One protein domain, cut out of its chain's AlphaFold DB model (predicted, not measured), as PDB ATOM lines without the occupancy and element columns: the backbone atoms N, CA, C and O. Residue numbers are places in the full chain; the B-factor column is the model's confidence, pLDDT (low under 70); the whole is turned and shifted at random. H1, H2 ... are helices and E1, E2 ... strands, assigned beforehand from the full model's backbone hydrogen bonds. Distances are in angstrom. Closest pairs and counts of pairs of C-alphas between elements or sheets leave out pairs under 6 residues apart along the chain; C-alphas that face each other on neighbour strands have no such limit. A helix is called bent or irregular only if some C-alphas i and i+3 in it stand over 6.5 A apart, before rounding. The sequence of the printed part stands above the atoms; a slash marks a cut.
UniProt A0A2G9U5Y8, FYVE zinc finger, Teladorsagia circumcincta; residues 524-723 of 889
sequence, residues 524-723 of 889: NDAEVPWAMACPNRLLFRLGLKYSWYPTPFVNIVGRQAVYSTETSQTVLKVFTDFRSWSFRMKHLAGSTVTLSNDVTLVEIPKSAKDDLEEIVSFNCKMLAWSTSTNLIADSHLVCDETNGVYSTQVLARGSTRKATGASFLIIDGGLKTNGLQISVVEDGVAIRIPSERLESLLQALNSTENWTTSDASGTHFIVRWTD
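Overview. This is residues 524 to 723 of the 889 residues of the protein "FYVE zinc finger" of Teladorsagia circumcincta (UniProt A0A2G9U5Y8). What do these atoms build? Two crossed four-stranded sheets, E1 E2 E10 E9 and E3 E6 E8 E7, stand partly face to face as a sandwich, with H4 and H5 packed on both. Toward the other end of the longest axis the hairpin E4 E5 is covered by H2, and H1 packs on H2. What are the counts and the size? The printed part has 200 residues with five named helices and ten named strands, in the order H1 H2 H3 E1 E2 H4 E3 E4 E5 E6 E7 E8 H5 E9 E10, a mixed class of helices and strands; both four-stranded sheets are mixed, and E4 E5 is antiparallel. It is compact, with a radius of gyration of the C-alphas of 16.9 A and spans of 52 by 42 by 33 A.

Arrangement. Which strands are neighbours? E1, residues 592 to 596, E2, 599 to 605, E10, 716 to 722, and E9, 707 to 710, form one sheet in that order: the hairpin E1 and E2 is antiparallel, N 594 and O 601 at 2.8 A, E2 and E10 are parallel, N 602 and O 718 at 2.8 A, and the hairpin E9 and E10 is antiparallel, N 719 and O 707 at 2.8 A. E3, 622 to 626, E6, 664 to 668, E8, 684 to 688, and E7, 677 to 681, form the second: E3 and E6 are antiparallel, N 667 and O 623 at 2.8 A, E6 and E8 parallel, N 666 and O 685 at 2.8 A, and the hairpin E7 and E8 antiparallel, N 686 and O 679 at 2.8 A. E4, 635 to 642, and E5, 645 to 652, are an antiparallel hairpin, N 638 and O 649 at 2.9 A. How do the sheets stand? The first two form a sandwich, two sheets face to face, the facing parts 10.3 A centre to centre and the strands at 70 degrees. The closest C-alphas of E5 and E7, Thr 648 and Val 681, are 7.1 A apart. Where are the helices? H4, 606 to 618, and H5, 691 to 703, are on one face of the first sheet, giving two layers, helices over a sheet; H5 runs along the strands at a height over the sheet of 9.7 A. H4 and H5 are close but not clearly touching, their closest C-alphas, Glu 613 and Asn 702, 7.6 A apart, at a steep tilt of 42 degrees, opposite ways. What of the others? H1, 525 to 533, touches H2, 535 to 546, with residues 537 to 538 of H2 alone, closest C-alphas Ala 531 and Leu 538 at 6.2 A, while Arg 541 of H2 and Val 638 of E4 have C-alphas 5.9 A apart, the closest of that pair. H3, 571 to 574, only grazes the second sheet. Every O i to N i+4 pair is within hydrogen-bond range in H2 and H5, 3 of 5 are in H1 and 7 of 9 in H4, and H3 is too short for such a pair.

Along the chain. Where are the anchor points? H1 begins at C-alpha 525, (230.167, 356.507, 477.871), E1 begins at C-alpha 592, (220.939, 374.721, 497.557), and E10 ends at C-alpha 722, (221.135, 376.515, 507.977). How long are the longer elements? From first to last C-alpha, E5 measures 22.5 A, E4 21.8 A, H4 19.6 A, E2 19.3 A, E10 18.6 A, H5 18.3 A and H2 17.1 A. Which helices are irregular? H4 is, with C-alphas 607 and 610 7.6 A apart, and H1 only just, with C-alphas 526 and 529 6.9 A apart.

Size, cuts and confidence. How far does it reach? The two C-alphas farthest apart, those of Gly 558 and Glu 692, are 52.6 A apart. Which links are long? Those from H2 to H3, with 24 residues, H3 to E1, with 17, and E5 to E6, with 11. Is anything cut or uncertain? The printed part has no cut, its mean pLDDT is 91.4, and no printed residue is under 70.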
ATOM      1  N   ASN A 524     225.536 356.108 479.369       91.88
ATOM      2  CA  ASN A 524     226.354 355.926 478.172       91.88
ATOM      3  C   ASN A 524     227.753 356.506 478.434       91.88
ATOM      4  O   ASN A 524     227.872 357.487 479.166       91.88
ATOM      5  N   ASP A 525     228.783 356.013 477.748       90.62
ATOM      6  CA  ASP A 525     230.167 356.507 477.871       90.62
ATOM      7  C   ASP A 525     230.274 358.033 477.670       90.62
ATOM      8  O   ASP A 525     230.990 358.727 478.390       90.62
ATOM      9  N   ALA A 526     229.488 358.583 476.734       93.00
ATOM     10  CA  ALA A 526     229.409 360.020 476.463       93.00
ATOM     11  C   ALA A 526     228.809 360.851 477.620       93.00
ATOM     12  O   ALA A 526     228.992 362.064 477.668       93.00
ATOM     13  N   GLU A 527     228.098 360.217 478.555       94.69
ATOM     14  CA  GLU A 527     227.455 360.854 479.711       94.69
ATOM     15  C   GLU A 527     228.340 360.823 480.968       94.69
ATOM     16  O   GLU A 527     228.143 361.642 481.868       94.69
ATOM     17  N   VAL A 528     229.347 359.941 481.021       90.62
ATOM     18  CA  VAL A 528     230.266 359.787 482.167       90.62
ATOM     19  C   VAL A 528     230.971 361.103 482.551       90.62
ATOM     20  O   VAL A 528     230.935 361.450 483.734       90.62
ATOM     21  N   PRO A 529     231.511 361.925 481.620       91.50
ATOM     22  CA  PRO A 529     232.123 363.205 481.987       91.50
ATOM     23  C   PRO A 529     231.142 364.185 482.648       91.50
ATOM     24  O   PRO A 529     231.546 365.025 483.451       91.50
ATOM     25  N   TRP A 530     229.849 364.083 482.337       93.56
ATOM     26  CA  TRP A 530     228.810 364.946 482.896       93.56
ATOM     27  C   TRP A 530     228.387 364.498 484.290       93.56
ATOM     28  O   TRP A 530     228.224 365.350 485.162       93.56
ATOM     29  N   ALA A 531     228.305 363.183 484.523       90.75
ATOM     30  CA  ALA A 531     228.167 362.625 485.866       90.75
ATOM     31  C   ALA A 531     229.327 363.079 486.765       90.75
ATOM     32  O   ALA A 531     229.091 363.691 487.801       90.75
ATOM     33  N   MET A 532     230.574 362.899 486.314       87.44
ATOM     34  CA  MET A 532     231.772 363.286 487.071       87.44
ATOM     35  C   MET A 532     231.850 364.797 487.352       87.44
ATOM     36  O   MET A 532     232.338 365.194 488.409       87.44
ATOM     37  N   ALA A 533     231.412 365.655 486.424       89.19
ATOM     38  CA  ALA A 533     231.544 367.109 486.558       89.19
ATOM     39  C   ALA A 533     230.390 367.793 487.312       89.19
ATOM     40  O   ALA A 533     230.629 368.798 487.984       89.19
ATOM     41  N   CYS A 534     229.149 367.315 487.166       91.94
ATOM     42  CA  CYS A 534     227.970 367.854 487.851       91.94
ATOM     43  C   CYS A 534     226.794 366.850 487.780       91.94
ATOM     44  O   CYS A 534     225.979 366.942 486.859       91.94
ATOM     45  N   PRO A 535     226.644 365.916 488.741       91.88
ATOM     46  CA  PRO A 535     225.645 364.842 488.661       91.88
ATOM     47  C   PRO A 535     224.208 365.326 488.402       91.88
ATOM     48  O   PRO A 535     223.527 364.806 487.516       91.88
ATOM     49  N   ASN A 536     223.767 366.375 489.110       94.06
ATOM     50  CA  ASN A 536     222.426 366.968 488.974       94.06
ATOM     51  C   ASN A 536     222.067 367.317 487.521       94.06
ATOM     52  O   ASN A 536     220.935 367.088 487.099       94.06
ATOM     53  N   ARG A 537     223.032 367.815 486.735       95.50
ATOM     54  CA  ARG A 537     222.839 368.167 485.323       95.50
ATOM     55  C   ARG A 537     222.339 366.979 484.505       95.50
ATOM     56  O   ARG A 537     221.441 367.122 483.675       95.50
ATOM     57  N   LEU A 538     222.940 365.811 484.714       94.44
ATOM     58  CA  LEU A 538     222.581 364.578 484.020       94.44
ATOM     59  C   LEU A 538     221.250 364.023 484.538       94.44
ATOM     60  O   LEU A 538     220.387 363.673 483.733       94.44
ATOM     61  N   LEU A 539     221.044 364.036 485.858       94.00
ATOM     62  CA  LEU A 539     219.794 363.613 486.500       94.00
ATOM     63  C   LEU A 539     218.587 364.415 485.988       94.00
ATOM     64  O   LEU A 539     217.623 363.830 485.491       94.00
ATOM     65  N   PHE A 540     218.649 365.750 486.018       95.44
ATOM     66  CA  PHE A 540     217.545 366.595 485.554       95.44
ATOM     67  C   PHE A 540     217.366 366.536 484.031       95.44
ATOM     68  O   PHE A 540     216.242 366.639 483.542       95.44
ATOM     69  N   ARG A 541     218.440 366.316 483.256       96.06
ATOM     70  CA  ARG A 541     218.344 366.148 481.797       96.06
ATOM     71  C   ARG A 541     217.705 364.822 481.391       96.06
ATOM     72  O   ARG A 541     216.967 364.791 480.401       96.06
ATOM     73  N   LEU A 542     217.935 363.757 482.159       93.19
ATOM     74  CA  LEU A 542     217.212 362.489 482.051       93.19
ATOM     75  C   LEU A 542     215.753 362.655 482.502       93.19
ATOM     76  O   LEU A 542     214.851 362.223 481.785       93.19
ATOM     77  N   GLY A 543     215.507 363.348 483.618       91.75
ATOM     78  CA  GLY A 543     214.162 363.699 484.088       91.75
ATOM     79  C   GLY A 543     213.348 364.434 483.024       91.75
ATOM     80  O   GLY A 543     212.233 364.031 482.704       91.75
ATOM     81  N   LEU A 544     213.947 365.433 482.372       92.38
ATOM     82  CA  LEU A 544     213.338 366.170 481.265       92.38
ATOM     83  C   LEU A 544     213.125 365.304 480.009       92.38
ATOM     84  O   LEU A 544     212.105 365.461 479.344       92.38
ATOM     85  N   LYS A 545     214.037 364.367 479.694       90.94
ATOM     86  CA  LYS A 545     213.905 363.460 478.531       90.94
ATOM     87  C   LYS A 545     212.716 362.504 478.651       90.94
ATOM     88  O   LYS A 545     212.119 362.172 477.633       90.94
ATOM     89  N   TYR A 546     212.402 362.064 479.869       88.88
ATOM     90  CA  TYR A 546     211.367 361.058 480.138       88.88
ATOM     91  C   TYR A 546     210.148 361.610 480.896       88.88
ATOM     92  O   TYR A 546     209.249 360.849 481.231       88.88
ATOM     93  N   SER A 547     210.103 362.925 481.142       87.00
ATOM     94  CA  SER A 547     209.052 363.627 481.902       87.00
ATOM     95  C   SER A 547     208.887 363.159 483.361       87.00
ATOM     96  O   SER A 547     207.781 363.159 483.893       87.00
ATOM     97  N   TRP A 548     209.981 362.773 484.027       86.94
ATOM     98  CA  TRP A 548     209.995 362.317 485.430       86.94
ATOM     99  C   TRP A 548     210.682 363.343 486.338       86.94
ATOM    100  O   TRP A 548     211.762 363.834 486.013       86.94
ATOM    101  N   TYR A 549     210.093 363.642 487.502       85.56
ATOM    102  CA  TYR A 549     210.639 364.634 488.436       85.56
ATOM    103  C   TYR A 549     211.282 363.998 489.686       85.56
ATOM    104  O   TYR A 549     210.602 363.258 490.403       85.56
ATOM    105  N   PRO A 550     212.539 364.338 490.040       87.25
ATOM    106  CA  PRO A 550     213.491 365.176 489.293       87.25
ATOM    107  C   PRO A 550     214.301 364.394 488.235       87.25
ATOM    108  O   PRO A 550     214.999 365.002 487.433       87.25
ATOM    109  N   THR A 551     214.234 363.060 488.252       89.44
ATOM    110  CA  THR A 551     214.983 362.125 487.390       89.44
ATOM    111  C   THR A 551     214.183 360.822 487.240       89.44
ATOM    112  O   THR A 551     213.370 360.522 488.124       89.44
ATOM    113  N   PRO A 552     214.384 360.001 486.190       86.44
ATOM    114  CA  PRO A 552     214.026 358.585 486.255       86.44
ATOM    115  C   PRO A 552     214.712 357.878 487.436       86.44
ATOM    116  O   PRO A 552     215.840 358.219 487.793       86.44
ATOM    117  N   PHE A 553     214.039 356.872 488.004       82.62
ATOM    118  CA  PHE A 553     214.635 355.859 488.899       82.62
ATOM    119  C   PHE A 553     214.679 354.460 488.256       82.62
ATOM    120  O   PHE A 553     215.058 353.484 488.897       82.62
ATOM    121  N   VAL A 554     214.277 354.359 486.987       82.00
ATOM    122  CA  VAL A 554     214.203 353.115 486.220       82.00
ATOM    123  C   VAL A 554     215.160 353.196 485.035       82.00
ATOM    124  O   VAL A 554     215.191 354.195 484.316       82.00
ATOM    125  N   ASN A 555     215.931 352.130 484.817       82.88
ATOM    126  CA  ASN A 555     216.908 352.058 483.737       82.88
ATOM    127  C   ASN A 555     216.275 351.653 482.402       82.88
ATOM    128  O   ASN A 555     215.520 350.685 482.330       82.88
ATOM    129  N   ILE A 556     216.639 352.376 481.338       81.06
ATOM    130  CA  ILE A 556     216.199 352.122 479.961       81.06
ATOM    131  C   ILE A 556     217.414 351.680 479.142       81.06
ATOM    132  O   ILE A 556     218.234 352.505 478.731       81.06
ATOM    133  N   VAL A 557     217.551 350.370 478.937       82.75
ATOM    134  CA  VAL A 557     218.652 349.774 478.163       82.75
ATOM    135  C   VAL A 557     218.537 350.175 476.686       82.75
ATOM    136  O   VAL A 557     217.437 350.283 476.147       82.75
ATOM    137  N   GLY A 558     219.669 350.438 476.024       81.25
ATOM    138  CA  GLY A 558     219.702 350.848 474.611       81.25
ATOM    139  C   GLY A 558     219.225 352.283 474.337       81.25
ATOM    140  O   GLY A 558     219.091 352.674 473.177       81.25
ATOM    141  N   ARG A 559     218.975 353.092 475.377       91.75
ATOM    142  CA  ARG A 559     218.638 354.512 475.222       91.75
ATOM    143  C   ARG A 559     219.792 355.288 474.581       91.75
ATOM    144  O   ARG A 559     220.937 355.153 474.994       91.75
ATOM    145  N   GLN A 560     219.477 356.203 473.665       91.44
ATOM    146  CA  GLN A 560     220.451 357.211 473.235       91.44
ATOM    147  C   GLN A 560     220.878 358.092 474.420       91.44
ATOM    148  O   GLN A 560     220.044 358.445 475.272       91.44
ATOM    149  N   ALA A 561     222.147 358.500 474.418       94.06
ATOM    150  CA  ALA A 561     222.694 359.492 475.338       94.06
ATOM    151  C   ALA A 561     221.891 360.813 475.330       94.06
ATOM    152  O   ALA A 561     221.110 361.095 474.410       94.06
ATOM    153  N   VAL A 562     222.036 361.608 476.389       94.69
ATOM    154  CA  VAL A 562     221.431 362.950 476.518       94.69
ATOM    155  C   VAL A 562     222.434 364.093 476.375       94.69
ATOM    156  O   VAL A 562     222.013 365.236 476.238       94.69
ATOM    157  N   TYR A 563     223.725 363.760 476.365       95.56
ATOM    158  CA  TYR A 563     224.841 364.637 476.023       95.56
ATOM    159  C   TYR A 563     225.806 363.903 475.092       95.56
ATOM    160  O   TYR A 563     225.844 362.668 475.062       95.56
ATOM    161  N   SER A 564     226.603 364.667 474.360       92.81
ATOM    162  CA  SER A 564     227.776 364.193 473.642       92.81
ATOM    163  C   SER A 564     229.050 364.373 474.481       92.81
ATOM    164  O   SER A 564     229.039 364.878 475.605       92.81
ATOM    165  N   THR A 565     230.189 363.980 473.912       88.38
ATOM    166  CA  THR A 565     231.519 364.245 474.478       88.38
ATOM    167  C   THR A 565     232.021 365.678 474.218       88.38
ATOM    168  O   THR A 565     233.159 365.992 474.561       88.38
ATOM    169  N   GLU A 566     231.234 366.551 473.575       89.00
ATOM    170  CA  GLU A 566     231.671 367.870 473.090       89.00
ATOM    171  C   GLU A 566     231.612 368.959 474.180       89.00
ATOM    172  O   GLU A 566     230.818 369.904 474.150       89.00
ATOM    173  N   THR A 567     232.492 368.841 475.174       90.56
ATOM    174  CA  THR A 567     232.545 369.745 476.336       90.56
ATOM    175  C   THR A 567     233.131 371.135 476.029       90.56
ATOM    176  O   THR A 567     233.351 371.929 476.947       90.56
ATOM    177  N   SER A 568     233.426 371.495 474.768       84.31
ATOM    178  CA  SER A 568     234.191 372.718 474.483       84.31
ATOM    179  C   SER A 568     233.437 374.030 474.709       84.31
ATOM    180  O   SER A 568     234.115 375.032 474.967       84.31
ATOM    181  N   GLN A 569     232.103 374.039 474.642       90.38
ATOM    182  CA  GLN A 569     231.283 375.257 474.743       90.38
ATOM    183  C   GLN A 569     230.608 375.470 476.108       90.38
ATOM    184  O   GLN A 569     230.117 376.567 476.354       90.38
ATOM    185  N   THR A 570     230.580 374.471 476.999       94.62
ATOM    186  CA  THR A 570     229.913 374.622 478.306       94.62
ATOM    187  C   THR A 570     230.692 375.533 479.259       94.62
ATOM    188  O   THR A 570     231.921 375.456 479.365       94.62
ATOM    189  N   VAL A 571     229.973 376.342 480.040       94.44
ATOM    190  CA  VAL A 571     230.506 377.145 481.147       94.44
ATOM    191  C   VAL A 571     231.223 376.297 482.203       94.44
ATOM    192  O   VAL A 571     232.183 376.774 482.810       94.44
ATOM    193  N   LEU A 572     230.847 375.022 482.384       94.25
ATOM    194  CA  LEU A 572     231.503 374.128 483.348       94.25
ATOM    195  C   LEU A 572     233.000 373.957 483.060       94.25
ATOM    196  O   LEU A 572     233.779 373.752 483.984       94.25
ATOM    197  N   LYS A 573     233.433 374.122 481.805       93.62
ATOM    198  CA  LYS A 573     234.842 374.049 481.385       93.62
ATOM    199  C   LYS A 573     235.723 375.171 481.964       93.62
ATOM    200  O   LYS A 573     236.948 375.078 481.911       93.62
ATOM    201  N   VAL A 574     235.125 376.224 482.530       92.25
ATOM    202  CA  VAL A 574     235.839 377.254 483.310       92.25
ATOM    203  C   VAL A 574     236.250 376.723 484.692       92.25
ATOM    204  O   VAL A 574     237.271 377.147 485.227       92.25
ATOM    205  N   PHE A 575     235.490 375.772 485.245       92.25
ATOM    206  CA  PHE A 575     235.631 375.271 486.618       92.25
ATOM    207  C   PHE A 575     236.024 373.786 486.700       92.25
ATOM    208  O   PHE A 575     236.419 373.325 487.767       92.25
ATOM    209  N   THR A 576     235.978 373.052 485.583       91.62
ATOM    210  CA  THR A 576     236.331 371.630 485.480       91.62
ATOM    211  C   THR A 576     237.146 371.341 484.216       91.62
ATOM    212  O   THR A 576     236.729 371.642 483.096       91.62
ATOM    213  N   ASP A 577     238.299 370.690 484.383       91.19
ATOM    214  CA  ASP A 577     239.134 370.181 483.293       91.19
ATOM    215  C   ASP A 577     238.629 368.822 482.788       91.19
ATOM    216  O   ASP A 577     239.111 367.765 483.187       91.19
ATOM    217  N   PHE A 578     237.699 368.849 481.836       89.00
ATOM    218  CA  PHE A 578     237.176 367.651 481.168       89.00
ATOM    219  C   PHE A 578     238.209 366.833 480.357       89.00
ATOM    220  O   PHE A 578     237.833 365.819 479.775       89.00
ATOM    221  N   ARG A 579     239.482 367.257 480.238       86.00
ATOM    222  CA  ARG A 579     240.504 366.525 479.461       86.00
ATOM    223  C   ARG A 579     241.474 365.727 480.328       86.00
ATOM    224  O   ARG A 579     241.863 364.633 479.930       86.00
ATOM    225  N   SER A 580     241.926 366.294 481.440       86.56
ATOM    226  CA  SER A 580     242.907 365.660 482.337       86.56
ATOM    227  C   SER A 580     242.490 365.671 483.808       86.56
ATOM    228  O   SER A 580     243.292 365.295 484.657       86.56
ATOM    229  N   TRP A 581     241.261 366.105 484.111       87.69
ATOM    230  CA  TRP A 581     240.677 366.193 485.456       87.69
ATOM    231  C   TRP A 581     241.555 366.931 486.481       87.69
ATOM    232  O   TRP A 581     241.386 366.776 487.685       87.69
ATOM    233  N   SER A 582     242.470 367.786 486.003       85.50
ATOM    234  CA  SER A 582     243.490 368.459 486.821       85.50
ATOM    235  C   SER A 582     242.927 369.499 487.796       85.50
ATOM    236  O   SER A 582     243.631 369.937 488.705       85.50
ATOM    237  N   PHE A 583     241.665 369.884 487.604       86.12
ATOM    238  CA  PHE A 583     240.807 370.569 488.564       86.12
ATOM    239  C   PHE A 583     239.337 370.252 488.239       86.12
ATOM    240  O   PHE A 583     238.993 369.967 487.087       86.12
ATOM    241  N   ARG A 584     238.464 370.301 489.249       87.75
ATOM    242  CA  ARG A 584     237.018 370.051 489.142       87.75
ATOM    243  C   ARG A 584     236.270 371.025 490.053       87.75
ATOM    244  O   ARG A 584     236.752 371.336 491.142       87.75
ATOM    245  N   MET A 585     235.091 371.476 489.631       90.88
ATOM    246  CA  MET A 585     234.206 372.285 490.465       90.88
ATOM    247  C   MET A 585     233.753 371.461 491.675       90.88
ATOM    248  O   MET A 585     233.138 370.409 491.506       90.88
ATOM    249  N   LYS A 586     234.051 371.924 492.894       90.19
ATOM    250  CA  LYS A 586     233.655 371.219 494.121       90.19
ATOM    251  C   LYS A 586     232.134 371.145 494.262       90.19
ATOM    252  O   LYS A 586     231.404 372.026 493.802       90.19
ATOM    253  N   HIS A 587     231.669 370.089 494.918       89.75
ATOM    254  CA  HIS A 587     230.295 369.970 495.388       89.75
ATOM    255  C   HIS A 587     230.207 370.480 496.824       89.75
ATOM    256  O   HIS A 587     230.993 370.054 497.666       89.75
ATOM    257  N   LEU A 588     229.251 371.364 497.109       88.81
ATOM    258  CA  LEU A 588     228.995 371.834 498.468       88.81
ATOM    259  C   LEU A 588     227.767 371.101 499.017       88.81
ATOM    260  O   LEU A 588     226.624 371.481 498.751       88.81
ATOM    261  N   ALA A 589     228.019 370.002 499.730       81.38
ATOM    262  CA  ALA A 589     226.985 369.080 500.190       81.38
ATOM    263  C   ALA A 589     225.899 369.793 501.016       81.38
ATOM    264  O   ALA A 589     226.188 370.594 501.902       81.38
ATOM    265  N   GLY A 590     224.634 369.527 500.690       81.44
ATOM    266  CA  GLY A 590     223.461 370.156 501.302       81.44
ATOM    267  C   GLY A 590     223.235 371.632 500.944       81.44
ATOM    268  O   GLY A 590     222.182 372.165 501.292       81.44
ATOM    269  N   SER A 591     224.151 372.305 500.235       92.88
ATOM    270  CA  SER A 591     223.910 373.671 499.754       92.88
ATOM    271  C   SER A 591     222.918 373.667 498.593       92.88
ATOM    272  O   SER A 591     223.026 372.848 497.680       92.88
ATOM    273  N   THR A 592     221.962 374.595 498.604       95.25
ATOM    274  CA  THR A 592     220.939 374.721 497.557       95.25
ATOM    275  C   THR A 592     220.811 376.157 497.059       95.25
ATOM    276  O   THR A 592     221.146 377.120 497.749       95.25
ATOM    277  N   VAL A 593     220.304 376.298 495.834       97.19
ATOM    278  CA  VAL A 593     219.916 377.578 495.229       97.19
ATOM    279  C   VAL A 593     218.414 377.536 494.956       97.19
ATOM    280  O   VAL A 593     217.894 376.515 494.498       97.19
ATOM    281  N   THR A 594     217.723 378.643 495.218       96.69
ATOM    282  CA  THR A 594     216.315 378.859 494.872       96.69
ATOM    283  C   THR A 594     216.168 380.178 494.123       96.69
ATOM    284  O   THR A 594     216.533 381.234 494.641       96.69
ATOM    285  N   LEU A 595     215.592 380.117 492.926       95.88
ATOM    286  CA  LEU A 595     215.130 381.270 492.165       95.88
ATOM    287  C   LEU A 595     213.620 381.452 492.371       95.88
ATOM    288  O   LEU A 595     212.832 380.555 492.065       95.88
ATOM    289  N   SER A 596     213.230 382.632 492.833       92.12
ATOM    290  CA  SER A 596     211.861 383.158 492.827       92.12
ATOM    291  C   SER A 596     211.887 384.565 492.218       92.12
ATOM    292  O   SER A 596     212.937 385.198 492.251       92.12
ATOM    293  N   ASN A 597     210.762 385.046 491.671       84.94
ATOM    294  CA  ASN A 597     210.643 386.269 490.846       84.94
ATOM    295  C   ASN A 597     211.708 387.355 491.106       84.94
ATOM    296  O   ASN A 597     212.520 387.633 490.229       84.94
ATOM    297  N   ASP A 598     211.716 387.906 492.322       88.81
ATOM    298  CA  ASP A 598     212.575 389.022 492.735       88.81
ATOM    299  C   ASP A 598     213.611 388.603 493.804       88.81
ATOM    300  O   ASP A 598     214.225 389.447 494.453       88.81
ATOM    301  N   VAL A 599     213.796 387.296 494.044       94.94
ATOM    302  CA  VAL A 599     214.644 386.755 495.123       94.94
ATOM    303  C   VAL A 599     215.448 385.545 494.654       94.94
ATOM    304  O   VAL A 599     214.902 384.479 494.373       94.94
ATOM    305  N   THR A 600     216.774 385.673 494.678       96.94
ATOM    306  CA  THR A 600     217.702 384.535 494.636       96.94
ATOM    307  C   THR A 600     218.164 384.214 496.051       96.94
ATOM    308  O   THR A 600     218.843 385.017 496.692       96.94
ATOM    309  N   LEU A 601     217.792 383.036 496.545       97.31
ATOM    310  CA  LEU A 601     218.186 382.521 497.853       97.31
ATOM    311  C   LEU A 601     219.217 381.403 497.676       97.31
ATOM    312  O   LEU A 601     218.985 380.452 496.932       97.31
ATOM    313  N   VAL A 602     220.323 381.502 498.402       97.56
ATOM    314  CA  VAL A 602     221.342 380.460 498.534       97.56
ATOM    315  C   VAL A 602     221.340 379.995 499.979       97.56
ATOM    316  O   VAL A 602     221.508 380.806 500.891       97.56
ATOM    317  N   GLU A 603     221.146 378.701 500.197       95.31
ATOM    318  CA  GLU A 603     221.217 378.094 501.525       95.31
ATOM    319  C   GLU A 603     222.479 377.234 501.629       95.31
ATOM    320  O   GLU A 603     222.841 376.515 500.692       95.31
ATOM    321  N   ILE A 604     223.182 377.345 502.755       93.94
ATOM    322  CA  ILE A 604     224.446 376.657 503.028       93.94
ATOM    323  C   ILE A 604     224.337 376.016 504.418       93.94
ATOM    324  O   ILE A 604     224.099 376.733 505.395       93.94
ATOM    325  N   PRO A 605     224.491 374.690 504.557       88.06
ATOM    326  CA  PRO A 605     224.467 374.060 505.867       88.06
ATOM    327  C   PRO A 605     225.769 374.358 506.618       88.06
ATOM    328  O   PRO A 605     226.856 374.319 506.043       88.06
ATOM    329  N   LYS A 606     225.683 374.613 507.928       84.75
ATOM    330  CA  LYS A 606     226.854 374.896 508.784       84.75
ATOM    331  C   LYS A 606     227.911 373.783 508.760       84.75
ATOM    332  O   LYS A 606     229.089 374.068 508.939       84.75
ATOM    333  N   SER A 607     227.508 372.539 508.494       76.06
ATOM    334  CA  SER A 607     228.402 371.384 508.327       76.06
ATOM    335  C   SER A 607     229.312 371.454 507.093       76.06
ATOM    336  O   SER A 607     230.312 370.745 507.063       76.06
ATOM    337  N   ALA A 608     228.997 372.299 506.106       83.25
ATOM    338  CA  ALA A 608     229.792 372.505 504.894       83.25
ATOM    339  C   ALA A 608     230.694 373.756 504.972       83.25
ATOM    340  O   ALA A 608     231.157 374.251 503.943       83.25
ATOM    341  N   LYS A 609     230.930 374.304 506.177       87.44
ATOM    342  CA  LYS A 609     231.793 375.480 506.370       87.44
ATOM    343  C   LYS A 609     233.214 375.232 505.860       87.44
ATOM    344  O   LYS A 609     233.705 376.019 505.058       87.44
ATOM    345  N   ASP A 610     233.832 374.137 506.284       83.75
ATOM    346  CA  ASP A 610     235.236 373.834 505.982       83.75
ATOM    347  C   ASP A 610     235.451 373.637 504.466       83.75
ATOM    348  O   ASP A 610     236.401 374.157 503.880       83.75
ATOM    349  N   ASP A 611     234.500 372.967 503.802       84.81
ATOM    350  CA  ASP A 611     234.485 372.779 502.346       84.81
ATOM    351  C   ASP A 611     234.310 374.111 501.586       84.81
ATOM    352  O   ASP A 611     234.894 374.309 500.514       84.81
ATOM    353  N   LEU A 612     233.539 375.055 502.145       92.06
ATOM    354  CA  LEU A 612     233.376 376.406 501.603       92.06
ATOM    355  C   LEU A 612     234.621 377.276 501.818       92.06
ATOM    356  O   LEU A 612     234.979 378.044 500.925       92.06
ATOM    357  N   GLU A 613     235.302 377.156 502.960       91.56
ATOM    358  CA  GLU A 613     236.571 377.849 503.208       91.56
ATOM    359  C   GLU A 613     237.645 377.421 502.200       91.56
ATOM    360  O   GLU A 613     238.387 378.270 501.699       91.56
ATOM    361  N   GLU A 614     237.676 376.147 501.790       88.81
ATOM    362  CA  GLU A 614     238.568 375.694 500.720       88.81
ATOM    363  C   GLU A 614     238.230 376.358 499.368       88.81
ATOM    364  O   GLU A 614     239.128 376.876 498.698       88.81
ATOM    365  N   ILE A 615     236.944 376.434 498.994       93.06
ATOM    366  CA  ILE A 615     236.472 377.126 497.773       93.06
ATOM    367  C   ILE A 615     236.854 378.618 497.799       93.06
ATOM    368  O   ILE A 615     237.349 379.153 496.802       93.06
ATOM    369  N   VAL A 616     236.682 379.287 498.942       93.69
ATOM    370  CA  VAL A 616     237.091 380.687 499.151       93.69
ATOM    371  C   VAL A 616     238.610 380.847 499.047       93.69
ATOM    372  O   VAL A 616     239.081 381.805 498.431       93.69
ATOM    373  N   SER A 617     239.384 379.905 499.594       90.62
ATOM    374  CA  SER A 617     240.853 379.929 499.541       90.62
ATOM    375  C   SER A 617     241.402 379.750 498.119       90.62
ATOM    376  O   SER A 617     242.441 380.321 497.788       90.62
ATOM    377  N   PHE A 618     240.687 379.009 497.263       88.44
ATOM    378  CA  PHE A 618     241.068 378.782 495.870       88.44
ATOM    379  C   PHE A 618     240.931 380.053 495.018       88.44
ATOM    380  O   PHE A 618     241.834 380.371 494.240       88.44
ATOM    381  N   ASN A 619     239.824 380.797 495.155       88.75
ATOM    382  CA  ASN A 619     239.639 382.074 494.460       88.75
ATOM    383  C   ASN A 619     238.617 383.001 495.143       88.75
ATOM    384  O   ASN A 619     237.452 383.074 494.749       88.75
ATOM    385  N   CYS A 620     239.079 383.824 496.082       90.88
ATOM    386  CA  CYS A 620     238.242 384.806 496.778       90.88
ATOM    387  C   CYS A 620     237.623 385.910 495.888       90.88
ATOM    388  O   CYS A 620     236.821 386.695 496.381       90.88
ATOM    389  N   LYS A 621     237.961 386.002 494.590       91.69
ATOM    390  CA  LYS A 621     237.373 386.981 493.649       91.69
ATOM    391  C   LYS A 621     236.275 386.397 492.758       91.69
ATOM    392  O   LYS A 621     235.484 387.158 492.199       91.69
ATOM    393  N   MET A 622     236.240 385.074 492.608       92.88
ATOM    394  CA  MET A 622     235.215 384.355 491.853       92.88
ATOM    395  C   MET A 622     234.997 382.974 492.480       92.88
ATOM    396  O   MET A 622     235.776 382.050 492.246       92.88
ATOM    397  N   LEU A 623     233.927 382.852 493.264       96.25
ATOM    398  CA  LEU A 623     233.521 381.614 493.932       96.25
ATOM    399  C   LEU A 623     232.642 380.788 492.985       96.25
ATOM    400  O   LEU A 623     231.797 381.360 492.295       96.25
ATOM    401  N   ALA A 624     232.791 379.462 492.970       96.25
ATOM    402  CA  ALA A 624     231.890 378.578 492.228       96.25
ATOM    403  C   ALA A 624     231.812 377.173 492.842       96.25
ATOM    404  O   ALA A 624     232.832 376.627 493.266       96.25
ATOM    405  N   TRP A 625     230.612 376.587 492.869       97.00
ATOM    406  CA  TRP A 625     230.368 375.226 493.362       97.00
ATOM    407  C   TRP A 625     229.110 374.595 492.756       97.00
ATOM    408  O   TRP A 625     228.169 375.300 492.384       97.00
ATOM    409  N   SER A 626     229.070 373.258 492.690       96.00
ATOM    410  CA  SER A 626     227.827 372.518 492.433       96.00
ATOM    411  C   SER A 626     227.015 372.343 493.719       96.00
ATOM    412  O   SER A 626     227.566 372.200 494.812       96.00
ATOM    413  N   THR A 627     225.696 372.384 493.578       94.62
ATOM    414  CA  THR A 627     224.711 372.342 494.667       94.62
ATOM    415  C   THR A 627     224.144 370.937 494.843       94.62
ATOM    416  O   THR A 627     224.166 370.118 493.925       94.62
ATOM    417  N   SER A 628     223.562 370.648 496.002       90.81
ATOM    418  CA  SER A 628     222.642 369.520 496.166       90.81
ATOM    419  C   SER A 628     221.267 369.828 495.546       90.81
ATOM    420  O   SER A 628     220.861 370.987 495.441       90.81
ATOM    421  N   THR A 629     220.533 368.789 495.131       89.25
ATOM    422  CA  THR A 629     219.187 368.935 494.540       89.25
ATOM    423  C   THR A 629     218.227 369.623 495.520       89.25
ATOM    424  O   THR A 629     218.024 369.158 496.644       89.25
ATOM    425  N   ASN A 630     217.574 370.706 495.087       89.31
ATOM    426  CA  ASN A 630     216.650 371.472 495.917       89.31
ATOM    427  C   ASN A 630     215.262 370.811 495.943       89.31
ATOM    428  O   ASN A 630     214.345 371.198 495.223       89.31
ATOM    429  N   LEU A 631     215.082 369.799 496.794       82.75
ATOM    430  CA  LEU A 631     213.831 369.033 496.872       82.75
ATOM    431  C   LEU A 631     212.587 369.874 497.237       82.75
ATOM    432  O   LEU A 631     211.464 369.405 497.019       82.75
ATOM    433  N   ILE A 632     212.756 371.077 497.799       83.19
ATOM    434  CA  ILE A 632     211.659 372.001 498.139       83.19
ATOM    435  C   ILE A 632     211.143 372.725 496.884       83.19
ATOM    436  O   ILE A 632     209.954 373.041 496.811       83.19
ATOM    437  N   ALA A 633     211.997 372.928 495.877       88.56
ATOM    438  CA  ALA A 633     211.643 373.572 494.618       88.56
ATOM    439  C   ALA A 633     210.558 372.802 493.833       88.56
ATOM    440  O   ALA A 633     210.546 371.565 493.757       88.56
ATOM    441  N   ASP A 634     209.648 373.555 493.207       90.38
ATOM    442  CA  ASP A 634     208.620 373.026 492.299       90.38
ATOM    443  C   ASP A 634     209.162 372.732 490.893       90.38
ATOM    444  O   ASP A 634     208.539 372.000 490.118       90.38
ATOM    445  N   SER A 635     210.330 373.288 490.582       94.25
ATOM    446  CA  SER A 635     211.001 373.186 489.297       94.25
ATOM    447  C   SER A 635     212.524 373.211 489.457       94.25
ATOM    448  O   SER A 635     213.036 373.641 490.485       94.25
ATOM    449  N   HIS A 636     213.260 372.760 488.445       96.50
ATOM    450  CA  HIS A 636     214.717 372.878 488.345       96.50
ATOM    451  C   HIS A 636     215.114 373.361 486.949       96.50
ATOM    452  O   HIS A 636     214.478 373.004 485.954       96.50
ATOM    453  N   LEU A 637     216.175 374.163 486.877       97.62
ATOM    454  CA  LEU A 637     216.864 374.451 485.623       97.62
ATOM    455  C   LEU A 637     217.479 373.164 485.056       97.62
ATOM    456  O   LEU A 637     217.928 372.298 485.806       97.62
ATOM    457  N   VAL A 638     217.519 373.054 483.731       97.81
ATOM    458  CA  VAL A 638     218.100 371.913 483.014       97.81
ATOM    459  C   VAL A 638     218.955 372.431 481.870       97.81
ATOM    460  O   VAL A 638     218.509 373.280 481.103       97.81
ATOM    461  N   CYS A 639     220.170 371.909 481.738       97.38
ATOM    462  CA  CYS A 639     221.028 372.200 480.604       97.38
ATOM    463  C   CYS A 639     220.666 371.214 479.495       97.38
ATOM    464  O   CYS A 639     220.699 370.012 479.725       97.38
ATOM    465  N   ASP A 640     220.286 371.693 478.318       95.62
ATOM    466  CA  ASP A 640     220.067 370.842 477.152       95.62
ATOM    467  C   ASP A 640     221.117 371.125 476.080       95.62
ATOM    468  O   ASP A 640     221.380 372.286 475.756       95.62
ATOM    469  N   GLU A 641     221.701 370.061 475.536       94.31
ATOM    470  CA  GLU A 641     222.681 370.123 474.460       94.31
ATOM    471  C   GLU A 641     222.032 369.722 473.135       94.31
ATOM    472  O   GLU A 641     221.442 368.652 473.000       94.31
ATOM    473  N   THR A 642     222.211 370.554 472.114       90.94
ATOM    474  CA  THR A 642     221.949 370.186 470.723       90.94
ATOM    475  C   THR A 642     223.192 370.498 469.897       90.94
ATOM    476  O   THR A 642     223.558 371.659 469.734       90.94
ATOM    477  N   ASN A 643     223.843 369.461 469.361       86.75
ATOM    478  CA  ASN A 643     225.050 369.565 468.529       86.75
ATOM    479  C   ASN A 643     226.202 370.358 469.198       86.75
ATOM    480  O   ASN A 643     226.785 371.244 468.572       86.75
ATOM    481  N   GLY A 644     226.503 370.093 470.476       86.56
ATOM    482  CA  GLY A 644     227.521 370.825 471.243       86.56
ATOM    483  C   GLY A 644     227.147 372.263 471.640       86.56
ATOM    484  O   GLY A 644     227.970 372.959 472.235       86.56
ATOM    485  N   VAL A 645     225.929 372.729 471.332       90.00
ATOM    486  CA  VAL A 645     225.391 374.018 471.795       90.00
ATOM    487  C   VAL A 645     224.509 373.785 473.018       90.00
ATOM    488  O   VAL A 645     223.556 373.012 472.956       90.00
ATOM    489  N   TYR A 646     224.819 374.478 474.115       95.00
ATOM    490  CA  TYR A 646     224.124 374.350 475.396       95.00
ATOM    491  C   TYR A 646     223.043 375.422 475.564       95.00
ATOM    492  O   TYR A 646     223.229 376.582 475.192       95.00
ATOM    493  N   SER A 647     221.908 375.035 476.142       94.81
ATOM    494  CA  SER A 647     220.726 375.881 476.322       94.81
ATOM    495  C   SER A 647     220.044 375.626 477.669       94.81
ATOM    496  O   SER A 647     220.170 374.548 478.247       94.81
ATOM    497  N   THR A 648     219.323 376.623 478.182       97.69
ATOM    498  CA  THR A 648     218.548 376.503 479.426       97.69
ATOM    499  C   THR A 648     217.120 376.054 479.123       97.69
ATOM    500  O   THR A 648     216.359 376.773 478.476       97.69
ATOM    501  N   GLN A 649     216.732 374.909 479.675       96.12
ATOM    502  CA  GLN A 649     215.349 374.457 479.811       96.12
ATOM    503  C   GLN A 649     214.942 374.423 481.299       96.12
ATOM    504  O   GLN A 649     215.751 374.706 482.186       96.12
ATOM    505  N   VAL A 650     213.677 374.104 481.598       94.75
ATOM    506  CA  VAL A 650     213.172 373.982 482.978       94.75
ATOM    507  C   VAL A 650     212.274 372.754 483.104       94.75
ATOM    508  O   VAL A 650     211.278 372.638 482.394       94.75
ATOM    509  N   LEU A 651     212.601 371.872 484.045       93.69
ATOM    510  CA  LEU A 651     211.798 370.717 484.442       93.69
ATOM    511  C   LEU A 651     210.931 371.119 485.642       93.69
ATOM    512  O   LEU A 651     211.459 371.606 486.637       93.69
ATOM    513  N   ALA A 652     209.610 370.943 485.570       90.19
ATOM    514  CA  ALA A 652     208.670 371.386 486.606       90.19
ATOM    515  C   ALA A 652     207.663 370.291 486.981       90.19
ATOM    516  O   ALA A 652     207.265 369.497 486.133       90.19
ATOM    517  N   ARG A 653     207.218 370.278 488.244       80.69
ATOM    518  CA  ARG A 653     206.191 369.347 488.763       80.69
ATOM    519  C   ARG A 653     204.766 369.702 488.333       80.69
ATOM    520  O   ARG A 653     203.872 368.882 488.497       80.69
ATOM    521  N   GLY A 654     204.546 370.919 487.837       73.81
ATOM    522  CA  GLY A 654     203.230 371.433 487.469       73.81
ATOM    523  C   GLY A 654     203.306 372.759 486.709       73.81
ATOM    524  O   GLY A 654     204.385 373.275 486.426       73.81
ATOM    525  N   SER A 655     202.140 373.311 486.370       72.31
ATOM    526  CA  SER A 655     201.991 374.427 485.420       72.31
ATOM    527  C   SER A 655     202.449 375.801 485.924       72.31
ATOM    528  O   SER A 655     202.732 376.679 485.110       72.31
ATOM    529  N   THR A 656     202.536 376.012 487.243       78.62
ATOM    530  CA  THR A 656     202.983 377.287 487.835       78.62
ATOM    531  C   THR A 656     204.285 377.099 488.605       78.62
ATOM    532  O   THR A 656     204.347 376.294 489.530       78.62
ATOM    533  N   ARG A 657     205.315 377.864 488.227       86.69
ATOM    534  CA  ARG A 657     206.609 377.916 488.923       86.69
ATOM    535  C   ARG A 657     206.585 379.019 489.978       86.69
ATOM    536  O   ARG A 657     206.115 380.119 489.687       86.69
ATOM    537  N   LYS A 658     207.103 378.742 491.172       89.12
ATOM    538  CA  LYS A 658     207.278 379.695 492.285       89.12
ATOM    539  C   LYS A 658     208.705 379.654 492.836       89.12
ATOM    540  O   LYS A 658     209.228 380.688 493.248       89.12
ATOM    541  N   ALA A 659     209.313 378.472 492.843       92.56
ATOM    542  CA  ALA A 659     210.663 378.209 493.322       92.56
ATOM    543  C   ALA A 659     211.368 377.239 492.361       92.56
ATOM    544  O   ALA A 659     211.017 376.058 492.310       92.56
ATOM    545  N   THR A 660     212.362 377.734 491.618       96.19
ATOM    546  CA  THR A 660     213.165 376.945 490.670       96.19
ATOM    547  C   THR A 660     214.576 376.714 491.222       96.19
ATOM    548  O   THR A 660     215.291 377.669 491.522       96.19
ATOM    549  N   GLY A 661     214.983 375.452 491.366       96.75
ATOM    550  CA  GLY A 661     216.332 375.054 491.775       96.75
ATOM    551  C   GLY A 661     217.359 375.132 490.639       96.75
ATOM    552  O   GLY A 661     216.998 375.103 489.464       96.75
ATOM    553  N   ALA A 662     218.645 375.198 490.988       97.62
ATOM    554  CA  ALA A 662     219.768 375.260 490.045       97.62
ATOM    555  C   ALA A 662     220.900 374.301 490.458       97.62
ATOM    556  O   ALA A 662     221.095 374.085 491.656       97.62
ATOM    557  N   SER A 663     221.641 373.757 489.485       97.50
ATOM    558  CA  SER A 663     222.681 372.719 489.660       97.50
ATOM    559  C   SER A 663     224.035 373.239 490.159       97.50
ATOM    560  O   SER A 663     224.845 372.466 490.675       97.50
ATOM    561  N   PHE A 664     224.313 374.530 489.970       97.75
ATOM    562  CA  PHE A 664     225.543 375.179 490.425       97.75
ATOM    563  C   PHE A 664     225.352 376.689 490.621       97.75
ATOM    564  O   PHE A 664     224.408 377.291 490.097       97.75
ATOM    565  N   LEU A 665     226.281 377.299 491.356       97.94
ATOM    566  CA  LEU A 665     226.354 378.735 491.599       97.94
ATOM    567  C   LEU A 665     227.734 379.277 491.208       97.94
ATOM    568  O   LEU A 665     228.746 378.620 491.445       97.94
ATOM    569  N   ILE A 666     227.766 380.492 490.659       98.00
ATOM    570  CA  ILE A 666     228.966 381.314 490.461       98.00
ATOM    571  C   ILE A 666     228.712 382.682 491.110       98.00
ATOM    572  O   ILE A 666     227.669 383.290 490.866       98.00
ATOM    573  N   ILE A 667     229.669 383.191 491.888       97.69
ATOM    574  CA  ILE A 667     229.661 384.552 492.447       97.69
ATOM    575  C   ILE A 667     230.930 385.278 491.985       97.69
ATOM    576  O   ILE A 667     232.034 384.872 492.332       97.69
ATOM    577  N   ASP A 668     230.768 386.347 491.208       95.75
ATOM    578  CA  ASP A 668     231.825 387.117 490.536       95.75
ATOM    579  C   ASP A 668     231.878 388.556 491.091       95.75
ATOM    580  O   ASP A 668     230.904 389.309 490.997       95.75
ATOM    581  N   GLY A 669     233.020 388.937 491.675       94.44
ATOM    582  CA  GLY A 669     233.263 390.272 492.244       94.44
ATOM    583  C   GLY A 669     233.586 391.369 491.218       94.44
ATOM    584  O   GLY A 669     233.839 392.514 491.590       94.44
ATOM    585  N   GLY A 670     233.630 391.042 489.924       90.38
ATOM    586  CA  GLY A 670     234.082 391.929 488.851       90.38
ATOM    587  C   GLY A 670     233.110 393.036 488.424       90.38
ATOM    588  O   GLY A 670     233.387 393.724 487.433       90.38
ATOM    589  N   LEU A 671     231.970 393.232 489.103       91.75
ATOM    590  CA  LEU A 671     230.961 394.203 488.664       91.75
ATOM    591  C   LEU A 671     231.410 395.650 488.932       91.75
ATOM    592  O   LEU A 671     231.386 396.138 490.058       91.75
ATOM    593  N   LYS A 672     231.739 396.380 487.861       88.00
ATOM    594  CA  LYS A 672     232.216 397.780 487.906       88.00
ATOM    595  C   LYS A 672     231.148 398.829 488.264       88.00
ATOM    596  O   LYS A 672     231.437 400.022 488.234       88.00
ATOM    597  N   THR A 673     229.913 398.416 488.527       82.81
ATOM    598  CA  THR A 673     228.754 399.293 488.750       82.81
ATOM    599  C   THR A 673     228.059 398.935 490.054       82.81
ATOM    600  O   THR A 673     227.785 397.759 490.284       82.81
ATOM    601  N   ASN A 674     227.699 399.936 490.859       72.62
ATOM    602  CA  ASN A 674     227.014 399.744 492.140       72.62
ATOM    603  C   ASN A 674     225.594 399.188 491.937       72.62
ATOM    604  O   ASN A 674     224.631 399.936 491.788       72.62
ATOM    605  N   GLY A 675     225.484 397.863 491.938       85.62
ATOM    606  CA  GLY A 675     224.257 397.113 491.707       85.62
ATOM    607  C   GLY A 675     224.468 395.622 491.965       85.62
ATOM    608  O   GLY A 675     225.398 395.227 492.668       85.62
ATOM    609  N   LEU A 676     223.594 394.809 491.385       93.31
ATOM    610  CA  LEU A 676     223.590 393.351 491.451       93.31
ATOM    611  C   LEU A 676     223.101 392.863 490.082       93.31
ATOM    612  O   LEU A 676     222.059 393.316 489.615       93.31
ATOM    613  N   GLN A 677     223.851 391.981 489.425       93.31
ATOM    614  CA  GLN A 677     223.425 391.331 488.182       93.31
ATOM    615  C   GLN A 677     223.284 389.835 488.449       93.31
ATOM    616  O   GLN A 677     224.269 389.168 488.749       93.31
ATOM    617  N   ILE A 678     222.070 389.307 488.314       94.38
ATOM    618  CA  ILE A 678     221.795 387.869 488.380       94.38
ATOM    619  C   ILE A 678     221.480 387.389 486.966       94.38
ATOM    620  O   ILE A 678     220.764 388.054 486.219       94.38
ATOM    621  N   SER A 679     222.042 386.248 486.587       95.06
ATOM    622  CA  SER A 679     221.844 385.639 485.273       95.06
ATOM    623  C   SER A 679     221.804 384.122 485.391       95.06
ATOM    624  O   SER A 679     222.595 383.536 486.127       95.06
ATOM    625  N   VAL A 680     220.888 383.484 484.667       96.56
ATOM    626  CA  VAL A 680     220.890 382.028 484.497       96.56
ATOM    627  C   VAL A 680     221.883 381.674 483.393       96.56
ATOM    628  O   VAL A 680     221.915 382.339 482.358       96.56
ATOM    629  N   VAL A 681     222.698 380.645 483.623       96.12
ATOM    630  CA  VAL A 681     223.687 380.147 482.663       96.12
ATOM    631  C   VAL A 681     223.605 378.625 482.652       96.12
ATOM    632  O   VAL A 681     223.938 377.982 483.644       96.12
ATOM    633  N   GLU A 682     223.158 378.050 481.534       97.00
ATOM    634  CA  GLU A 682     222.885 376.610 481.410       97.00
ATOM    635  C   GLU A 682     221.873 376.147 482.479       97.00
ATOM    636  O   GLU A 682     220.718 376.569 482.422       97.00
ATOM    637  N   ASP A 683     222.272 375.333 483.458       97.62
ATOM    638  CA  ASP A 683     221.459 374.921 484.615       97.62
ATOM    639  C   ASP A 683     221.891 375.543 485.955       97.62
ATOM    640  O   ASP A 683     221.402 375.146 487.014       97.62
ATOM    641  N   GLY A 684     222.794 376.523 485.927       97.56
ATOM    642  CA  GLY A 684     223.277 377.237 487.105       97.56
ATOM    643  C   GLY A 684     222.937 378.724 487.110       97.56
ATOM    644  O   GLY A 684     222.324 379.269 486.187       97.56
ATOM    645  N   VAL A 685     223.363 379.395 488.177       97.81
ATOM    646  CA  VAL A 685     223.169 380.838 488.376       97.81
ATOM    647  C   VAL A 685     224.523 381.526 488.481       97.81
ATOM    648  O   VAL A 685     225.370 381.122 489.273       97.81
ATOM    649  N   ALA A 686     224.719 382.592 487.709       97.38
ATOM    650  CA  ALA A 686     225.857 383.493 487.823       97.38
ATOM    651  C   ALA A 686     225.402 384.832 488.418       97.38
ATOM    652  O   ALA A 686     224.581 385.547 487.832       97.38
ATOM    653  N   ILE A 687     225.954 385.156 489.587       96.81
ATOM    654  CA  ILE A 687     225.700 386.375 490.350       96.81
ATOM    655  C   ILE A 687     226.933 387.272 490.269       96.81
ATOM    656  O   ILE A 687     228.039 386.862 490.610       96.81
ATOM    657  N   ARG A 688     226.736 388.521 489.858       96.19
ATOM    658  CA  ARG A 688     227.763 389.558 489.792       96.19
ATOM    659  C   ARG A 688     227.469 390.675 490.775       96.19
ATOM    660  O   ARG A 688     226.375 391.243 490.768       96.19
ATOM    661  N   ILE A 689     228.471 391.007 491.578       96.06
ATOM    662  CA  ILE A 689     228.445 392.065 492.592       96.06
ATOM    663  C   ILE A 689     229.775 392.843 492.575       96.06
ATOM    664  O   ILE A 689     230.766 392.325 492.066       96.06
ATOM    665  N   PRO A 690     229.829 394.091 493.076       95.88
ATOM    666  CA  PRO A 690     231.087 394.825 493.216       95.88
ATOM    667  C   PRO A 690     231.994 394.196 494.279       95.88
ATOM    668  O   PRO A 690     231.486 393.612 495.239       95.88
ATOM    669  N   SER A 691     233.312 394.402 494.171       94.62
ATOM    670  CA  SER A 691     234.310 393.922 495.145       94.62
ATOM    671  C   SER A 691     233.928 394.229 496.596       94.62
ATOM    672  O   SER A 691     233.936 393.327 497.421       94.62
ATOM    673  N   GLU A 692     233.477 395.455 496.883       94.50
ATOM    674  CA  GLU A 692     233.032 395.899 498.217       94.50
ATOM    675  C   GLU A 692     231.923 395.004 498.807       94.50
ATOM    676  O   GLU A 692     231.893 394.718 500.006       94.50
ATOM    677  N   ARG A 693     230.999 394.528 497.959       95.62
ATOM    678  CA  ARG A 693     229.926 393.612 498.370       95.62
ATOM    679  C   ARG A 693     230.434 392.177 498.498       95.62
ATOM    680  O   ARG A 693     229.973 391.472 499.389       95.62
ATOM    681  N   LEU A 694     231.374 391.749 497.654       96.38
ATOM    682  CA  LEU A 694     231.993 390.426 497.780       96.38
ATOM    683  C   LEU A 694     232.846 390.327 499.052       96.38
ATOM    684  O   LEU A 694     232.738 389.340 499.763       96.38
ATOM    685  N   GLU A 695     233.614 391.357 499.398       96.06
ATOM    686  CA  GLU A 695     234.381 391.437 500.650       96.06
ATOM    687  C   GLU A 695     233.457 391.355 501.879       96.06
ATOM    688  O   GLU A 695     233.715 390.578 502.799       96.06
ATOM    689  N   SER A 696     232.319 392.060 501.851       96.75
ATOM    690  CA  SER A 696     231.273 391.944 502.878       96.75
ATOM    691  C   SER A 696     230.652 390.538 502.957       96.75
ATOM    692  O   SER A 696     230.403 390.046 504.059       96.75
ATOM    693  N   LEU A 697     230.425 389.874 501.817       97.44
ATOM    694  CA  LEU A 697     229.939 388.492 501.782       97.44
ATOM    695  C   LEU A 697     230.981 387.520 502.351       97.44
ATOM    696  O   LEU A 697     230.641 386.692 503.186       97.44
ATOM    697  N   LEU A 698     232.251 387.637 501.954       97.19
ATOM    698  CA  LEU A 698     233.346 386.802 502.458       97.19
ATOM    699  C   LEU A 698     233.501 386.922 503.980       97.19
ATOM    700  O   LEU A 698     233.687 385.909 504.653       97.19
ATOM    701  N   GLN A 699     233.362 388.134 504.528       96.25
ATOM    702  CA  GLN A 699     233.345 388.348 505.974       96.25
ATOM    703  C   GLN A 699     232.201 387.570 506.644       96.25
ATOM    704  O   GLN A 699     232.457 386.853 507.610       96.25
ATOM    705  N   ALA A 700     230.978 387.662 506.108       96.81
ATOM    706  CA  ALA A 700     229.799 386.970 506.635       96.81
ATOM    707  C   ALA A 700     229.868 385.436 506.485       96.81
ATOM    708  O   ALA A 700     229.401 384.698 507.351       96.81
ATOM    709  N   LEU A 701     230.491 384.923 505.419       95.62
ATOM    710  CA  LEU A 701     230.750 383.488 505.272       95.62
ATOM    711  C   LEU A 701     231.727 382.996 506.353       95.62
ATOM    712  O   LEU A 701     231.447 382.010 507.035       95.62
ATOM    713  N   ASN A 702     232.822 383.726 506.576       93.12
ATOM    714  CA  ASN A 702     233.829 383.403 507.588       93.12
ATOM    715  C   ASN A 702     233.273 383.465 509.030       93.12
ATOM    716  O   ASN A 702     233.578 382.592 509.846       93.12
ATOM    717  N   SER A 703     232.425 384.450 509.350       93.44
ATOM    718  CA  SER A 703     231.725 384.537 510.646       93.44
ATOM    719  C   SER A 703     230.519 383.597 510.775       93.44
ATOM    720  O   SER A 703     230.003 383.429 511.879       93.44
ATOM    721  N   THR A 704     230.099 382.940 509.687       93.81
ATOM    722  CA  THR A 704     228.913 382.062 509.640       93.81
ATOM    723  C   THR A 704     227.609 382.834 509.919       93.81
ATOM    724  O   THR A 704     226.670 382.346 510.551       93.81
ATOM    725  N   GLU A 705     227.550 384.070 509.420       95.25
ATOM    726  CA  GLU A 705     226.423 384.999 509.518       95.25
ATOM    727  C   GLU A 705     225.619 385.057 508.209       95.25
ATOM    728  O   GLU A 705     226.142 384.873 507.108       95.25
ATOM    729  N   ASN A 706     224.315 385.323 508.319       97.06
ATOM    730  CA  ASN A 706     223.441 385.486 507.155       97.06
ATOM    731  C   ASN A 706     223.742 386.806 506.434       97.06
ATOM    732  O   ASN A 706     223.829 387.856 507.071       97.06
ATOM    733  N   TRP A 707     223.808 386.772 505.104       98.00
ATOM    734  CA  TRP A 707     224.124 387.932 504.272       98.00
ATOM    735  C   TRP A 707     223.002 388.227 503.274       98.00
ATOM    736  O   TRP A 707     222.306 387.327 502.802       98.00
ATOM    737  N   THR A 708     222.800 389.499 502.943       96.56
ATOM    738  CA  THR A 708     221.767 389.920 501.992       96.56
ATOM    739  C   THR A 708     222.184 391.182 501.255       96.56
ATOM    740  O   THR A 708     222.834 392.068 501.811       96.56
ATOM    741  N   THR A 709     221.794 391.279 499.990       95.12
ATOM    742  CA  THR A 709     221.998 392.467 499.172       95.12
ATOM    743  C   THR A 709     220.858 392.637 498.173       95.12
ATOM    744  O   THR A 709     220.156 391.683 497.842       95.12
ATOM    745  N   SER A 710     220.671 393.855 497.675       92.31
ATOM    746  CA  SER A 710     219.683 394.150 496.636       92.31
ATOM    747  C   SER A 710     220.195 395.181 495.636       92.31
ATOM    748  O   SER A 710     221.187 395.884 495.881       92.31
ATOM    749  N   ASP A 711     219.524 395.279 494.497       89.06
ATOM    750  CA  ASP A 711     219.669 396.400 493.574       89.06
ATOM    751  C   ASP A 711     218.599 397.487 493.830       89.06
ATOM    752  O   ASP A 711     217.985 397.537 494.898       89.06
ATOM    753  N   ALA A 712     218.412 398.380 492.852       81.25
ATOM    754  CA  ALA A 712     217.373 399.408 492.857       81.25
ATOM    755  C   ALA A 712     216.081 399.009 492.104       81.25
ATOM    756  O   ALA A 712     215.140 399.800 492.101       81.25
ATOM    757  N   SER A 713     216.017 397.832 491.463       81.88
ATOM    758  CA  SER A 713     214.775 397.301 490.872       81.88
ATOM    759  C   SER A 713     213.903 396.568 491.893       81.88
ATOM    760  O   SER A 713     212.692 396.488 491.704       81.88
ATOM    761  N   GLY A 714     214.505 396.090 492.987       84.38
ATOM    762  CA  GLY A 714     213.858 395.241 493.991       84.38
ATOM    763  C   GLY A 714     214.339 393.788 493.951       84.38
ATOM    764  O   GLY A 714     213.825 392.963 494.697       84.38
ATOM    765  N   THR A 715     215.340 393.474 493.124       91.50
ATOM    766  CA  THR A 715     215.953 392.145 493.071       91.50
ATOM    767  C   THR A 715     216.840 391.935 494.297       91.50
ATOM    768  O   THR A 715     217.787 392.692 494.530       91.50
ATOM    769  N   HIS A 716     216.569 390.878 495.060       94.50
ATOM    770  CA  HIS A 716     217.327 390.469 496.239       94.50
ATOM    771  C   HIS A 716     218.212 389.247 495.958       94.50
ATOM    772  O   HIS A 716     217.780 388.270 495.344       94.50
ATOM    773  N   PHE A 717     219.430 389.263 496.495       97.00
ATOM    774  CA  PHE A 717     220.295 388.093 496.633       97.00
ATOM    775  C   PHE A 717     220.583 387.864 498.122       97.00
ATOM    776  O   PHE A 717     221.078 388.756 498.812       97.00
ATOM    777  N   ILE A 718     220.231 386.677 498.619       97.56
ATOM    778  CA  ILE A 718     220.290 386.294 500.032       97.56
ATOM    779  C   ILE A 718     221.152 385.038 500.171       97.56
ATOM    780  O   ILE A 718     220.921 384.057 499.467       97.56
ATOM    781  N   VAL A 719     222.090 385.044 501.117       97.94
ATOM    782  CA  VAL A 719     222.862 383.867 501.540       97.94
ATOM    783  C   VAL A 719     222.507 383.550 502.990       97.94
ATOM    784  O   VAL A 719     222.618 384.412 503.866       97.94
ATOM    785  N   ARG A 720     222.053 382.322 503.247       96.31
ATOM    786  CA  ARG A 720     221.578 381.873 504.558       96.31
ATOM    787  C   ARG A 720     222.337 380.639 505.031       96.31
ATOM    788  O   ARG A 720     222.386 379.636 504.325       96.31
ATOM    789  N   TRP A 721     222.827 380.689 506.264       93.62
ATOM    790  CA  TRP A 721     223.315 379.515 506.975       93.62
ATOM    791  C   TRP A 721     222.158 378.743 507.608       93.62
ATOM    792  O   TRP A 721     221.296 379.330 508.267       93.62
ATOM    793  N   THR A 722     222.148 377.425 507.427       88.00
ATOM    794  CA  THR A 722     221.135 376.515 507.977       88.00
ATOM    795  C   THR A 722     221.781 375.458 508.870       88.00
ATOM    796  O   THR A 722     222.935 375.070 508.679       88.00
ATOM    797  N   ASP A 723     221.049 374.955 509.861       74.56
ATOM    798  CA  ASP A 723     221.535 373.944 510.816       74.56
ATOM    799  C   ASP A 723     221.533 372.513 510.236       74.56
ATOM    800  O   ASP A 723     221.193 371.550 510.916       74.56
TER     801      ASP A 723